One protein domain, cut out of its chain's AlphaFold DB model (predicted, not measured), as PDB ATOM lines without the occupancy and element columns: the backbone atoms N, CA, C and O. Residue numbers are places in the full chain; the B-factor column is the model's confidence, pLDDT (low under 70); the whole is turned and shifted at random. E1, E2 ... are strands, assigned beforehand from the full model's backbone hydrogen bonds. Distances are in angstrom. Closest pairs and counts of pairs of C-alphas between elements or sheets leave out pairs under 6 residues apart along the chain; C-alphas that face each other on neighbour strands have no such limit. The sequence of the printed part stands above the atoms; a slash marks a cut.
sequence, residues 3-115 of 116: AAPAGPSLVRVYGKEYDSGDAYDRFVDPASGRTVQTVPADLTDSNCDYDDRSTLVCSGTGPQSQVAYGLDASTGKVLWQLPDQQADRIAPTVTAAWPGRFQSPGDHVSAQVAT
ATOM      1  N   ALA A   3      18.625 -22.046  25.825       88.12
ATOM      2  CA  ALA A   3      18.751 -23.076  26.841       88.12
ATOM      3  C   ALA A   3      20.124 -23.739  26.718       88.12
ATOM      4  O   ALA A   3      20.599 -23.966  25.604       88.12
ATOM      5  N   ALA A   4      20.745 -24.044  27.853       86.81
ATOM      6  CA  ALA A   4      22.041 -24.707  27.914       86.81
ATOM      7  C   ALA A   4      22.073 -25.731  29.060       86.81
ATOM      8  O   ALA A   4      21.390 -25.535  30.073       86.81
ATOM      9  N   PRO A   5      22.859 -26.816  28.936       86.50
ATOM     10  CA  PRO A   5      23.128 -27.711  30.058       86.50
ATOM     11  C   PRO A   5      23.717 -26.935  31.244       86.50
ATOM     12  O   PRO A   5      24.577 -26.079  31.056       86.50
ATOM     13  N   ALA A   6      23.261 -27.236  32.460       87.69
ATOM     14  CA  ALA A   6      23.687 -26.564  33.692       87.69
ATOM     15  C   ALA A   6      24.164 -27.567  34.755       87.69
ATOM     16  O   ALA A   6      23.951 -27.377  35.950       87.69
ATOM     17  N   GLY A   7      24.782 -28.659  34.300       86.00
ATOM     18  CA  GLY A   7      25.126 -29.816  35.118       86.00
ATOM     19  C   GLY A   7      24.319 -31.062  34.741       86.00
ATOM     20  O   GLY A   7      23.608 -31.066  33.733       86.00
ATOM     21  N   PRO A   8      24.416 -32.138  35.539       86.50
ATOM     22  CA  PRO A   8      23.843 -33.440  35.203       86.50
ATOM     23  C   PRO A   8      22.321 -33.499  35.383       86.50
ATOM     24  O   PRO A   8      21.675 -34.377  34.818       86.50
ATOM     25  N   SER A   9      21.742 -32.591  36.173       88.25
ATOM     26  CA  SER A   9      20.320 -32.619  36.541       88.25
ATOM     27  C   SER A   9      19.579 -31.307  36.294       88.25
ATOM     28  O   SER A   9      18.411 -31.209  36.655       88.25
ATOM     29  N   LEU A  10      20.229 -30.300  35.705       91.25
ATOM     30  CA  LEU A  10      19.651 -28.971  35.515       91.25
ATOM     31  C   LEU A  10      19.863 -28.461  34.091       91.25
ATOM     32  O   LEU A  10      20.889 -28.704  33.454       91.25
ATOM     33  N   VAL A  11      18.893 -27.681  33.623       92.31
ATOM     34  CA  VAL A  11      18.990 -26.871  32.406       92.31
ATOM     35  C   VAL A  11      18.886 -25.405  32.800       92.31
ATOM     36  O   VAL A  11      17.987 -25.027  33.553       92.31
ATOM     37  N   ARG A  12      19.783 -24.565  32.280       90.62
ATOM     38  CA  ARG A  12      19.646 -23.107  32.364       90.62
ATOM     39  C   ARG A  12      18.775 -22.642  31.210       90.62
ATOM     40  O   ARG A  12      19.062 -22.967  30.059       90.62
ATOM     41  N   VAL A  13      17.737 -21.872  31.508       91.62
ATOM     42  CA  VAL A  13      16.849 -21.262  30.517       91.62
ATOM     43  C   VAL A  13      16.858 -19.759  30.721       91.62
ATOM     44  O   VAL A  13      16.568 -19.279  31.816       91.62
ATOM     45  N   TYR A  14      17.153 -19.024  29.654       89.00
ATOM     46  CA  TYR A  14      17.320 -17.578  29.707       89.00
ATOM     47  C   TYR A  14      16.690 -16.885  28.498       89.00
ATOM     48  O   TYR A  14      16.530 -17.457  27.411       89.00
ATOM     49  N   GLY A  15      16.301 -15.628  28.670       89.38
ATOM     50  CA  GLY A  15      15.676 -14.853  27.613       89.38
ATOM     51  C   GLY A  15      14.980 -13.607  28.129       89.38
ATOM     52  O   GLY A  15      15.317 -13.083  29.184       89.38
ATOM     53  N   LYS A  16      14.007 -13.140  27.347       90.12
ATOM     54  CA  LYS A  16      13.120 -12.039  27.708       90.12
ATOM     55  C   LYS A  16      11.681 -12.513  27.615       90.12
ATOM     56  O   LYS A  16      11.352 -13.247  26.679       90.12
ATOM     57  N   GLU A  17      10.856 -12.133  28.581       88.94
ATOM     58  CA  GLU A  17       9.419 -12.384  28.531       88.94
ATOM     59  C   GLU A  17       8.809 -11.593  27.368       88.94
ATOM     60  O   GLU A  17       9.201 -10.458  27.102       88.94
ATOM     61  N   TYR A  18       7.893 -12.217  26.624       87.44
ATOM     62  CA  TYR A  18       7.384 -11.646  25.374       87.44
ATOM     63  C   TYR A  18       6.586 -10.355  25.602       87.44
ATOM     64  O   TYR A  18       6.751  -9.400  24.848       87.44
ATOM     65  N   ASP A  19       5.759 -10.322  26.649       92.06
ATOM     66  CA  ASP A  19       4.843  -9.207  26.901       92.06
ATOM     67  C   ASP A  19       5.531  -8.014  27.580       92.06
ATOM     68  O   ASP A  19       5.342  -6.874  27.159       92.06
ATOM     69  N   SER A  20       6.331  -8.257  28.625       92.50
ATOM     70  CA  SER A  20       6.989  -7.187  29.390       92.50
ATOM     71  C   SER A  20       8.366  -6.803  28.849       92.50
ATOM     72  O   SER A  20       8.828  -5.684  29.067       92.50
ATOM     73  N   GLY A  21       9.039  -7.717  28.145       88.75
ATOM     74  CA  GLY A  21      10.442  -7.567  27.768       88.75
ATOM     75  C   GLY A  21      11.428  -7.813  28.915       88.75
ATOM     76  O   GLY A  21      12.636  -7.667  28.697       88.75
ATOM     77  N   ASP A  22      10.946  -8.201  30.101       87.94
ATOM     78  CA  ASP A  22      11.785  -8.446  31.273       87.94
ATOM     79  C   ASP A  22      12.722  -9.627  31.035       87.94
ATOM     80  O   ASP A  22      12.320 -10.677  30.526       87.94
ATOM     81  N   ALA A  23      13.988  -9.459  31.413       87.19
ATOM     82  CA  ALA A  23      14.954 -10.542  31.353       87.19
ATOM     83  C   ALA A  23      14.631 -11.606  32.409       87.19
ATOM     84  O   ALA A  23      14.297 -11.293  33.552       87.19
ATOM     85  N   TYR A  24      14.783 -12.872  32.038       87.81
ATOM     86  CA  TYR A  24      14.724 -13.986  32.972       87.81
ATOM     87  C   TYR A  24      15.890 -14.936  32.737       87.81
ATOM     88  O   TYR A  24      16.329 -15.144  31.604       87.81
ATOM     89  N   ASP A  25      16.349 -15.544  33.824       90.12
ATOM     90  CA  ASP A  25      17.384 -16.567  33.815       90.12
ATOM     91  C   ASP A  25      17.159 -17.524  34.990       90.12
ATOM     92  O   ASP A  25      17.032 -17.105  36.147       90.12
ATOM     93  N   ARG A  26      16.968 -18.808  34.687       91.69
ATOM     94  CA  ARG A  26      16.443 -19.796  35.637       91.69
ATOM     95  C   ARG A  26      17.107 -21.151  35.440       91.69
ATOM     96  O   ARG A  26      17.272 -21.607  34.310       91.69
ATOM     97  N   PHE A  27      17.379 -21.836  36.547       91.31
ATOM     98  CA  PHE A  27      17.648 -23.268  36.553       91.31
ATOM     99  C   PHE A  27      16.343 -24.038  36.656       91.31
ATOM    100  O   PHE A  27      15.512 -23.779  37.532       91.31
ATOM    101  N   VAL A  28      16.179 -24.998  35.759       94.06
ATOM    102  CA  VAL A  28      14.978 -25.808  35.617       94.06
ATOM    103  C   VAL A  28      15.358 -27.276  35.741       94.06
ATOM    104  O   VAL A  28      16.345 -27.719  35.153       94.06
ATOM    105  N   ASP A  29      14.554 -28.024  36.489       92.75
ATOM    106  CA  ASP A  29      14.581 -29.483  36.465       92.75
ATOM    107  C   ASP A  29      13.947 -29.958  35.144       92.75
ATOM    108  O   ASP A  29      12.748 -29.738  34.935       92.75
ATOM    109  N   PRO A  30      14.707 -30.607  34.244       90.88
ATOM    110  CA  PRO A  30      14.191 -31.027  32.948       90.88
ATOM    111  C   PRO A  30      13.140 -32.141  33.046       90.88
ATOM    112  O   PRO A  30      12.344 -32.290  32.121       90.88
ATOM    113  N   ALA A  31      13.108 -32.916  34.136       92.75
ATOM    114  CA  ALA A  31      12.141 -33.997  34.304       92.75
ATOM    115  C   ALA A  31      10.741 -33.466  34.638       92.75
ATOM    116  O   ALA A  31       9.743 -34.006  34.161       92.75
ATOM    117  N   SER A  32      10.660 -32.411  35.453       93.69
ATOM    118  CA  SER A  32       9.386 -31.838  35.908       93.69
ATOM    119  C   SER A  32       9.024 -30.500  35.257       93.69
ATOM    120  O   SER A  32       7.883 -30.054  35.380       93.69
ATOM    121  N   GLY A  33       9.975 -29.836  34.596       92.31
ATOM    122  CA  GLY A  33       9.825 -28.478  34.065       92.31
ATOM    123  C   GLY A  33       9.759 -27.393  35.145       92.31
ATOM    124  O   GLY A  33       9.453 -26.240  34.845       92.31
ATOM    125  N   ARG A  34      10.013 -27.735  36.414       94.06
ATOM    126  CA  ARG A  34       9.917 -26.791  37.532       94.06
ATOM    127  C   ARG A  34      11.186 -25.957  37.640       94.06
ATOM    128  O   ARG A  34      12.293 -26.492  37.631       94.06
ATOM    129  N   THR A  35      11.015 -24.652  37.829       94.06
ATOM    130  CA  THR A  35      12.108 -23.773  38.252       94.06
ATOM    131  C   THR A  35      12.606 -24.219  39.621       94.06
ATOM    132  O   THR A  35      11.847 -24.218  40.590       94.06
ATOM    133  N   VAL A  36      13.882 -24.582  39.687       91.50
ATOM    134  CA  VAL A  36      14.581 -24.910  40.932       91.50
ATOM    135  C   VAL A  36      15.074 -23.625  41.587       91.50
ATOM    136  O   VAL A  36      14.881 -23.427  42.784       91.50
ATOM    137  N   GLN A  37      15.666 -22.730  40.792       89.31
ATOM    138  CA  GLN A  37      16.235 -21.479  41.280       89.31
ATOM    139  C   GLN A  37      16.313 -20.421  40.173       89.31
ATOM    140  O   GLN A  37      16.549 -20.737  39.008       89.31
ATOM    141  N   THR A  38      16.141 -19.152  40.546       90.19
ATOM    142  CA  THR A  38      16.466 -18.004  39.688       90.19
ATOM    143  C   THR A  38      17.957 -17.708  39.785       90.19
ATOM    144  O   THR A  38      18.514 -17.684  40.886       90.19
ATOM    145  N   VAL A  39      18.599 -17.484  38.641       85.69
ATOM    146  CA  VAL A  39      20.022 -17.140  38.575       85.69
ATOM    147  C   VAL A  39      20.244 -15.746  39.192       85.69
ATOM    148  O   VAL A  39      19.399 -14.866  39.008       85.69
ATOM    149  N   PRO A  40      21.340 -15.518  39.945       83.56
ATOM    150  CA  PRO A  40      21.711 -14.187  40.424       83.56
ATOM    151  C   PRO A  40      21.672 -13.127  39.314       83.56
ATOM    152  O   PRO A  40      22.150 -13.368  38.211       83.56
ATOM    153  N   ALA A  41      21.144 -11.935  39.609       80.31
ATOM    154  CA  ALA A  41      20.959 -10.885  38.599       80.31
ATOM    155  C   ALA A  41      22.282 -10.444  37.942       80.31
ATOM    156  O   ALA A  41      22.310 -10.153  36.748       80.31
ATOM    157  N   ASP A  42      23.385 -10.479  38.693       80.38
ATOM    158  CA  ASP A  42      24.728 -10.138  38.202       80.38
ATOM    159  C   ASP A  42      25.265 -11.118  37.146       80.38
ATOM    160  O   ASP A  42      26.270 -10.841  36.500       80.38
ATOM    161  N   LEU A  43      24.614 -12.272  36.978       78.44
ATOM    162  CA  LEU A  43      24.942 -13.284  35.977       78.44
ATOM    163  C   LEU A  43      24.050 -13.199  34.732       78.44
ATOM    164  O   LEU A  43      24.140 -14.072  33.864       78.44
ATOM    165  N   THR A  44      23.199 -12.178  34.614       72.50
ATOM    166  CA  THR A  44      22.432 -11.951  33.382       72.50
ATOM    167  C   THR A  44      23.417 -11.817  32.214       72.50
ATOM    168  O   THR A  44      24.378 -11.060  32.301       72.50
ATOM    169  N   ASP A  45      23.227 -12.610  31.154       72.38
ATOM    170  CA  ASP A  45      24.134 -12.730  29.995       72.38
ATOM    171  C   ASP A  45      25.541 -13.315  30.273       72.38
ATOM    172  O   ASP A  45      26.435 -13.238  29.431       72.38
ATOM    173  N   SER A  46      25.752 -13.959  31.426       80.81
ATOM    174  CA  SER A  46      27.003 -14.676  31.728       80.81
ATOM    175  C   SER A  46      27.196 -15.949  30.895       80.81
ATOM    176  O   SER A  46      26.226 -16.618  30.515       80.81
ATOM    177  N   ASN A  47      28.459 -16.331  30.684       82.38
ATOM    178  CA  ASN A  47      28.815 -17.673  30.225       82.38
ATOM    179  C   ASN A  47      28.903 -18.618  31.426       82.38
ATOM    180  O   ASN A  47      29.386 -18.203  32.479       82.38
ATOM    181  N   CYS A  48      28.459 -19.866  31.271       85.25
ATOM    182  CA  CYS A  48      28.535 -20.871  32.327       85.25
ATOM    183  C   CYS A  48      29.123 -22.180  31.802       85.25
ATOM    184  O   CYS A  48      28.653 -22.696  30.791       85.25
ATOM    185  N   ASP A  49      30.072 -22.738  32.547       85.75
ATOM    186  CA  ASP A  49      30.779 -23.975  32.229       85.75
ATOM    187  C   ASP A  49      30.689 -24.948  33.413       85.75
ATOM    188  O   ASP A  49      30.934 -24.586  34.566       85.75
ATOM    189  N   TYR A  50      30.302 -26.196  33.144       85.94
ATOM    190  CA  TYR A  50      30.218 -27.242  34.163       85.94
ATOM    191  C   TYR A  50      31.580 -27.923  34.335       85.94
ATOM    192  O   TYR A  50      32.184 -28.347  33.355       85.94
ATOM    193  N   ASP A  51      32.040 -28.081  35.578       82.38
ATOM    194  CA  ASP A  51      33.328 -28.709  35.918       82.38
ATOM    195  C   ASP A  51      33.361 -30.240  35.739       82.38
ATOM    196  O   ASP A  51      34.301 -30.892  36.194       82.38
ATOM    197  N   ASP A  52      32.330 -30.816  35.112       83.56
ATOM    198  CA  ASP A  52      32.113 -32.256  34.923       83.56
ATOM    199  C   ASP A  52      32.048 -33.060  36.236       83.56
ATOM    200  O   ASP A  52      32.278 -34.271  36.272       83.56
ATOM    201  N   ARG A  53      31.772 -32.385  37.361       87.00
ATOM    202  CA  ARG A  53      31.776 -33.013  38.681       87.00
ATOM    203  C   ARG A  53      30.639 -32.549  39.580       87.00
ATOM    204  O   ARG A  53      29.734 -33.328  39.867       87.00
ATOM    205  N   SER A  54      30.648 -31.303  40.026       88.12
ATOM    206  CA  SER A  54      29.672 -30.791  40.998       88.12
ATOM    207  C   SER A  54      29.421 -29.292  40.917       88.12
ATOM    208  O   SER A  54      28.512 -28.810  41.588       88.12
ATOM    209  N   THR A  55      30.189 -28.554  40.121       89.69
ATOM    210  CA  THR A  55      30.181 -27.092  40.125       89.69
ATOM    211  C   THR A  55      29.886 -26.556  38.737       89.69
ATOM    212  O   THR A  55      30.584 -26.871  37.775       89.69
ATOM    213  N   LEU A  56      28.878 -25.701  38.633       88.94
ATOM    214  CA  LEU A  56      28.676 -24.846  37.475       88.94
ATOM    215  C   LEU A  56      29.365 -23.508  37.747       88.94
ATOM    216  O   LEU A  56      29.015 -22.807  38.697       88.94
ATOM    217  N   VAL A  57      30.360 -23.169  36.936       89.25
ATOM    218  CA  VAL A  57      31.097 -21.910  37.038       89.25
ATOM    219  C   VAL A  57      30.511 -20.932  36.038       89.25
ATOM    220  O   VAL A  57      30.573 -21.179  34.840       89.25
ATOM    221  N   CYS A  58      29.955 -19.828  36.519       87.88
ATOM    222  CA  CYS A  58      29.418 -18.768  35.673       87.88
ATOM    223  C   CYS A  58      30.256 -17.502  35.809       87.88
ATOM    224  O   CYS A  58      30.633 -17.127  36.918       87.88
ATOM    225  N   SER A  59      30.511 -16.810  34.705       87.81
ATOM    226  CA  SER A  59      31.251 -15.548  34.710       87.81
ATOM    227  C   SER A  59      30.759 -14.579  33.655       87.81
ATOM    228  O   SER A  59      30.319 -14.979  32.574       87.81
ATOM    229  N   GLY A  60      30.886 -13.297  33.957       84.25
ATOM    230  CA  GLY A  60      30.514 -12.232  33.045       84.25
ATOM    231  C   GLY A  60      30.867 -10.864  33.603       84.25
ATOM    232  O   GLY A  60      31.673 -10.723  34.525       84.25
ATOM    233  N   THR A  61      30.229  -9.848  33.039       84.00
ATOM    234  CA  THR A  61      30.384  -8.463  33.473       84.00
ATOM    235  C   THR A  61      29.163  -8.076  34.294       84.00
ATOM    236  O   THR A  61      28.089  -7.864  33.737       84.00
ATOM    237  N   GLY A  62      29.331  -7.990  35.614       78.69
ATOM    238  CA  GLY A  62      28.313  -7.429  36.495       78.69
ATOM    239  C   GLY A  62      28.220  -5.903  36.346       78.69
ATOM    240  O   GLY A  62      28.970  -5.302  35.573       78.69
ATOM    241  N   PRO A  63      27.354  -5.230  37.123       77.56
ATOM    242  CA  PRO A  63      27.109  -3.790  36.979       77.56
ATOM    243  C   PRO A  63      28.352  -2.905  37.154       77.56
ATOM    244  O   PRO A  63      28.398  -1.792  36.634       77.56
ATOM    245  N   GLN A  64      29.341  -3.379  37.919       80.69
ATOM    246  CA  GLN A  64      30.526  -2.603  38.300       80.69
ATOM    247  C   GLN A  64      31.843  -3.197  37.785       80.69
ATOM    248  O   GLN A  64      32.777  -2.451  37.499       80.69
ATOM    249  N   SER A  65      31.950  -4.522  37.686       82.94
ATOM    250  CA  SER A  65      33.191  -5.211  37.324       82.94
ATOM    251  C   SER A  65      32.916  -6.627  36.822       82.94
ATOM    252  O   SER A  65      31.775  -7.088  36.815       82.94
ATOM    253  N   GLN A  66      33.979  -7.340  36.440       85.94
ATOM    254  CA  GLN A  66      33.906  -8.787  36.251       85.94
ATOM    255  C   GLN A  66      33.358  -9.459  37.511       85.94
ATOM    256  O   GLN A  66      33.661  -9.035  38.632       85.94
ATOM    257  N   VAL A  67      32.556 -10.497  37.302       88.56
ATOM    258  CA  VAL A  67      32.013 -11.353  38.355       88.56
ATOM    259  C   VAL A  67      32.189 -12.810  37.966       88.56
ATOM    260  O   VAL A  67      32.108 -13.168  36.789       88.56
ATOM    261  N   ALA A  68      32.407 -13.657  38.967       89.69
ATOM    262  CA  ALA A  68      32.413 -15.100  38.793       89.69
ATOM    263  C   ALA A  68      31.688 -15.762  39.961       89.69
ATOM    264  O   ALA A  68      31.830 -15.349  41.107       89.69
ATOM    265  N   TYR A  69      30.918 -16.798  39.675       90.62
ATOM    266  CA  TYR A  69      30.146 -17.544  40.653       90.62
ATOM    267  C   TYR A  69      30.407 -19.031  40.475       90.62
ATOM    268  O   TYR A  69      30.437 -19.533  39.352       90.62
ATOM    269  N   GLY A  70      30.538 -19.735  41.592       90.62
ATOM    270  CA  GLY A  70      30.461 -21.184  41.634       90.62
ATOM    271  C   GLY A  70      29.120 -21.584  42.191       90.62
ATOM    272  O   GLY A  70      28.762 -21.189  43.302       90.62
ATOM    273  N   LEU A  71      28.384 -22.367  41.421       89.88
ATOM    274  CA  LEU A  71      27.067 -22.859  41.773       89.88
ATOM    275  C   LEU A  71      27.129 -24.375  41.931       89.88
ATOM    276  O   LEU A  71      27.807 -25.055  41.165       89.88
ATOM    277  N   ASP A  72      26.399 -24.916  42.893       90.44
ATOM    278  CA  ASP A  72      26.180 -26.352  42.995       90.44
ATOM    279  C   ASP A  72      25.375 -26.827  41.778       90.44
ATOM    280  O   ASP A  72      24.249 -26.386  41.553       90.44
ATOM    281  N   ALA A  73      25.943 -27.732  40.985       88.38
ATOM    282  CA  ALA A  73      25.371 -28.164  39.709       88.38
ATOM    283  C   ALA A  73      24.100 -29.024  39.852       88.38
ATOM    284  O   ALA A  73      23.442 -29.321  38.855       88.38
ATOM    285  N   SER A  74      23.753 -29.450  41.072       88.69
ATOM    286  CA  SER A  74      22.545 -30.237  41.339       88.69
ATOM    287  C   SER A  74      21.370 -29.381  41.810       88.69
ATOM    288  O   SER A  74      20.216 -29.689  41.515       88.69
ATOM    289  N   THR A  75      21.660 -28.287  42.516       87.69
ATOM    290  CA  THR A  75      20.658 -27.433  43.169       87.69
ATOM    291  C   THR A  75      20.613 -26.004  42.639       87.69
ATOM    292  O   THR A  75      19.641 -25.304  42.903       87.69
ATOM    293  N   GLY A  76      21.644 -25.552  41.922       87.00
ATOM    294  CA  GLY A  76      21.809 -24.164  41.480       87.00
ATOM    295  C   GLY A  76      22.264 -23.201  42.583       87.00
ATOM    296  O   GLY A  76      22.407 -22.003  42.327       87.00
ATOM    297  N   LYS A  77      22.502 -23.691  43.809       89.31
ATOM    298  CA  LYS A  77      22.858 -22.850  44.958       89.31
ATOM    299  C   LYS A  77      24.237 -22.229  44.791       89.31
ATOM    300  O   LYS A  77      25.184 -22.917  44.431       89.31
ATOM    301  N   VAL A  78      24.371 -20.956  45.157       90.31
ATOM    302  CA  VAL A  78      25.671 -20.274  45.203       90.31
ATOM    303  C   VAL A  78      26.552 -20.903  46.284       90.31
ATOM    304  O   VAL A  78      26.178 -20.926  47.455       90.31
ATOM    305  N   LEU A  79      27.716 -21.404  45.878       91.31
ATOM    306  CA  LEU A  79      28.771 -21.918  46.753       91.31
ATOM    307  C   LEU A  79      29.799 -20.832  47.068       91.31
ATOM    308  O   LEU A  79      30.275 -20.728  48.195       91.31
ATOM    309  N   TRP A  80      30.140 -20.023  46.064       90.62
ATOM    310  CA  TRP A  80      31.053 -18.893  46.191       90.62
ATOM    311  C   TRP A  80      30.779 -17.847  45.110       90.62
ATOM    312  O   TRP A  80      30.188 -18.139  44.069       90.62
ATOM    313  N   GLN A  81      31.250 -16.631  45.367       90.19
ATOM    314  CA  GLN A  81      31.154 -15.482  44.476       90.19
ATOM    315  C   GLN A  81      32.481 -14.722  44.496       90.19
ATOM    316  O   GLN A  81      33.133 -14.629  45.535       90.19
ATOM    317  N   LEU A  82      32.860 -14.176  43.345       89.50
ATOM    318  CA  LEU A  82      33.947 -13.231  43.168       89.50
ATOM    319  C   LEU A  82      33.423 -11.965  42.462       89.50
ATOM    320  O   LEU A  82      32.568 -12.082  41.578       89.50
ATOM    321  N   PRO A  83      33.962 -10.777  42.788       88.69
ATOM    322  CA  PRO A  83      34.990 -10.545  43.805       88.69
ATOM    323  C   PRO A  83      34.470 -10.799  45.230       88.69
ATOM    324  O   PRO A  83      33.308 -10.549  45.539       88.69
ATOM    325  N   ASP A  84      35.348 -11.303  46.090       87.19
ATOM    326  CA  ASP A  84      35.115 -11.505  47.518       87.19
ATOM    327  C   ASP A  84      36.013 -10.531  48.281       87.19
ATOM    328  O   ASP A  84      37.194 -10.792  48.520       87.19
ATOM    329  N   GLN A  85      35.446  -9.375  48.625       85.38
ATOM    330  CA  GLN A  85      36.175  -8.291  49.284       85.38
ATOM    331  C   GLN A  85      36.647  -8.662  50.692       85.38
ATOM    332  O   GLN A  85      37.651  -8.128  51.152       85.38
ATOM    333  N   GLN A  86      35.946  -9.567  51.385       86.69
ATOM    334  CA  GLN A  86      36.333  -9.974  52.738       86.69
ATOM    335  C   GLN A  86      37.609 -10.818  52.717       86.69
ATOM    336  O   GLN A  86      38.414 -10.737  53.643       86.69
ATOM    337  N   ALA A  87      37.797 -11.600  51.654       83.44
ATOM    338  CA  ALA A  87      38.979 -12.427  51.438       83.44
ATOM    339  C   ALA A  87      40.032 -11.783  50.515       83.44
ATOM    340  O   ALA A  87      40.982 -12.467  50.142       83.44
ATOM    341  N   ASP A  88      39.855 -10.516  50.121       87.31
ATOM    342  CA  ASP A  88      40.709  -9.799  49.157       87.31
ATOM    343  C   ASP A  88      40.914 -10.564  47.831       87.31
ATOM    344  O   ASP A  88      42.010 -10.655  47.276       87.31
ATOM    345  N   ARG A  89      39.837 -11.177  47.319       83.75
ATOM    346  CA  ARG A  89      39.854 -11.920  46.050       83.75
ATOM    347  C   ARG A  89      39.104 -11.158  44.971       83.75
ATOM    348  O   ARG A  89      37.935 -10.815  45.134       83.75
ATOM    349  N   ILE A  90      39.750 -10.953  43.831       86.94
ATOM    350  CA  ILE A  90      39.131 -10.353  42.644       86.94
ATOM    351  C   ILE A  90      38.488 -11.421  41.752       86.94
ATOM    352  O   ILE A  90      38.870 -12.589  41.804       86.94
ATOM    353  N   ALA A  91      37.527 -11.027  40.913       83.25
ATOM    354  CA  ALA A  91      37.006 -11.903  39.867       83.25
ATOM    355  C   ALA A  91      37.992 -11.967  38.686       83.25
ATOM    356  O   ALA A  91      38.262 -10.928  38.077       83.25
ATOM    357  N   PRO A  92      38.531 -13.149  38.348       71.88
ATOM    358  CA  PRO A  92      39.335 -13.325  37.145       71.88
ATOM    359  C   PRO A  92      38.457 -13.376  35.887       71.88
ATOM    360  O   PRO A  92      37.277 -13.723  35.948       71.88
ATOM    361  N   THR A  93      39.065 -13.136  34.724       71.31
ATOM    362  CA  THR A  93      38.492 -13.588  33.451       71.31
ATOM    363  C   THR A  93      38.533 -15.113  33.415       71.31
ATOM    364  O   THR A  93      39.613 -15.704  33.468       71.31
ATOM    365  N   VAL A  94      37.373 -15.761  33.316       66.81
ATOM    366  CA  VAL A  94      37.290 -17.219  33.177       66.81
ATOM    367  C   VAL A  94      37.476 -17.585  31.708       66.81
ATOM    368  O   VAL A  94      36.690 -17.174  30.861       66.81
ATOM    369  N   THR A  95      38.521 -18.354  31.401       63.88
ATOM    370  CA  THR A  95      38.753 -18.867  30.036       63.88
ATOM    371  C   THR A  95      38.411 -20.344  29.887       63.88
ATOM    372  O   THR A  95      38.149 -20.797  28.775       63.88
ATOM    373  N   ALA A  96      38.386 -21.089  30.996       59.78
ATOM    374  CA  ALA A  96      37.893 -22.455  31.044       59.78
ATOM    375  C   ALA A  96      37.620 -22.920  32.485       59.78
ATOM    376  O   ALA A  96      38.248 -22.434  33.431       59.78
ATOM    377  N   ALA A  97      36.749 -23.923  32.623       62.47
ATOM    378  CA  ALA A  97      36.537 -24.700  33.840       62.47
ATOM    379  C   ALA A  97      36.834 -26.179  33.542       62.47
ATOM    380  O   ALA A  97      36.282 -26.740  32.599       62.47
ATOM    381  N   TRP A  98      37.725 -26.805  34.316       59.44
ATOM    382  CA  TRP A  98      38.111 -28.209  34.123       59.44
ATOM    383  C   TRP A  98      38.054 -28.984  35.445       59.44
ATOM    384  O   TRP A  98      38.430 -28.432  36.487       59.44
ATOM    385  N   PRO A  99      37.680 -30.277  35.426       54.62
ATOM    386  CA  PRO A  99      37.844 -31.152  36.578       54.62
ATOM    387  C   PRO A  99      39.339 -31.294  36.890       54.62
ATOM    388  O   PRO A  99      40.097 -31.901  36.130       54.62
ATOM    389  N   GLY A 100      39.776 -30.735  38.019       49.75
ATOM    390  CA  GLY A 100      41.172 -30.792  38.443       49.75
ATOM    391  C   GLY A 100      41.669 -32.236  38.559       49.75
ATOM    392  O   GLY A 100      41.247 -32.982  39.444       49.75
ATOM    393  N   ARG A 101      42.590 -32.640  37.680       40.88
ATOM    394  CA  ARG A 101      43.463 -33.798  37.900       40.88
ATOM    395  C   ARG A 101      44.899 -33.303  37.995       40.88
ATOM    396  O   ARG A 101      45.579 -33.181  36.984       40.88
ATOM    397  N   PHE A 102      45.370 -33.073  39.215       41.53
ATOM    398  CA  PHE A 102      46.798 -33.097  39.506       41.53
ATOM    399  C   PHE A 102      47.049 -34.241  40.492       41.53
ATOM    400  O   PHE A 102      46.441 -34.289  41.559       41.53
ATOM    401  N   GLN A 103      47.874 -35.218  40.108       38.47
ATOM    402  CA  GLN A 103      48.336 -36.270  41.016       38.47
ATOM    403  C   GLN A 103      49.519 -35.723  41.820       38.47
ATOM    404  O   GLN A 103      50.668 -36.006  41.501       38.47
ATOM    405  N   SER A 104      49.230 -34.947  42.863       33.84
ATOM    406  CA  SER A 104      50.148 -34.774  43.992       33.84
ATOM    407  C   SER A 104      49.484 -35.338  45.247       33.84
ATOM    408  O   SER A 104      48.287 -35.116  45.447       33.84
ATOM    409  N   PRO A 105      50.199 -36.095  46.098       36.59
ATOM    410  CA  PRO A 105      49.609 -36.647  47.308       36.59
ATOM    411  C   PRO A 105      49.438 -35.517  48.332       36.59
ATOM    412  O   PRO A 105      50.396 -35.153  49.009       36.59
ATOM    413  N   GLY A 106      48.232 -34.947  48.422       45.16
ATOM    414  CA  GLY A 106      47.909 -33.955  49.454       45.16
ATOM    415  C   GLY A 106      46.632 -33.122  49.292       45.16
ATOM    416  O   GLY A 106      46.198 -32.547  50.285       45.16
ATOM    417  N   ASP A 107      45.998 -33.052  48.116       39.16
ATOM    418  CA  ASP A 107      45.140 -31.888  47.830       39.16
ATOM    419  C   ASP A 107      43.618 -32.092  47.941       39.16
ATOM    420  O   ASP A 107      43.027 -33.066  47.465       39.16
ATOM    421  N   HIS A 108      42.974 -31.074  48.522       36.03
ATOM    422  CA  HIS A 108      41.542 -30.809  48.427       36.03
ATOM    423  C   HIS A 108      41.156 -30.465  46.979       36.03
ATOM    424  O   HIS A 108      41.828 -29.685  46.306       36.03
ATOM    425  N   VAL A 109      40.038 -31.019  46.503       35.00
ATOM    426  CA  VAL A 109      39.512 -30.768  45.154       35.00
ATOM    427  C   VAL A 109      39.117 -29.292  45.024       35.00
ATOM    428  O   VAL A 109      38.153 -28.863  45.650       35.00
ATOM    429  N   SER A 110      39.840 -28.527  44.204       40.53
ATOM    430  CA  SER A 110      39.469 -27.159  43.819       40.53
ATOM    431  C   SER A 110      39.105 -27.104  42.337       40.53
ATOM    432  O   SER A 110      39.847 -27.617  41.499       40.53
ATOM    433  N   ALA A 111      37.981 -26.462  42.014       42.53
ATOM    434  CA  ALA A 111      37.714 -25.970  40.666       42.53
ATOM    435  C   ALA A 111      38.709 -24.836  40.384       42.53
ATOM    436  O   ALA A 111      38.738 -23.844  41.115       42.53
ATOM    437  N   GLN A 112      39.567 -25.001  39.379       46.25
ATOM    438  CA  GLN A 112      40.517 -23.963  38.989       46.25
ATOM    439  C   GLN A 112      39.978 -23.210  37.779       46.25
ATOM    440  O   GLN A 112      39.696 -23.796  36.736       46.25
ATOM    441  N   VAL A 113      39.846 -21.897  37.945       52.53
ATOM    442  CA  VAL A 113      39.678 -20.953  36.846       52.53
ATOM    443  C   VAL A 113      41.071 -20.663  36.296       52.53
ATOM    444  O   VAL A 113      41.913 -20.132  37.020       52.53
ATOM    445  N   ALA A 114      41.332 -21.023  35.040       40.81
ATOM    446  CA  ALA A 114      42.589 -20.673  34.386       40.81
ATOM    447  C   ALA A 114      42.536 -19.229  33.850       40.81
ATOM    448  O   ALA A 114      41.608 -18.858  33.122       40.81
ATOM    449  N   THR A 115      43.547 -18.434  34.204       37.78
ATOM    450  CA  THR A 115      43.831 -17.091  33.672       37.78
ATOM    451  C   THR A 115      45.017 -17.157  32.708       37.78
ATOM    452  O   THR A 115      45.917 -17.972  32.915       37.78
TER     453      THR A 115
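What this domain is: This is residues 3 to 115 of the 116 residues of an uncharacterized protein of Streptomyces pluripotens (UniProt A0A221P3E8). With little regular structure, two small sheets, E1 to E4 and E5 to E8, stand loosely face to face, and the unnamed residues 83 to 115 pass over the second sheet's far face. Residues 17 to 22 and 102 to 107 stick out. The 113 printed residues include eight named strands, no named helix, class all strand; each sheet is an antiparallel meander in chain order, each strand pairing with the one before. It is compact, radius of gyration of the C-alphas 14.9 A, spanning 55 by 35 by 22 A.

How they stand to each other: E1, residues 3 to 5, E2, 11 to 16, E3, 23 to 28, and E4, 35 to 38, form successive hairpins: N 4 and O 12 are 3.0 A apart, N 13 and O 26 2.9 A, N 27 and O 37 2.8 A. E5, 47 to 50, E6, 55 to 61, E7, 66 to 72, and E8, 78 to 82, do likewise: N 49 and O 57, 2.8 A; N 58 and O 69, 2.9 A; N 70 and O 80, 3.0 A. E1 and E5 are near each other.

Where its parts are: E1 begins at C-alpha 3 (18.751, -23.076, 26.841); E8 ends at C-alpha 82 (33.947, -13.231, 43.168). E7 measures 20.3 A.

The domain as a whole: The printed part has no cut and no long link between named strands. Residues 94 to 115 have pLDDT under 70.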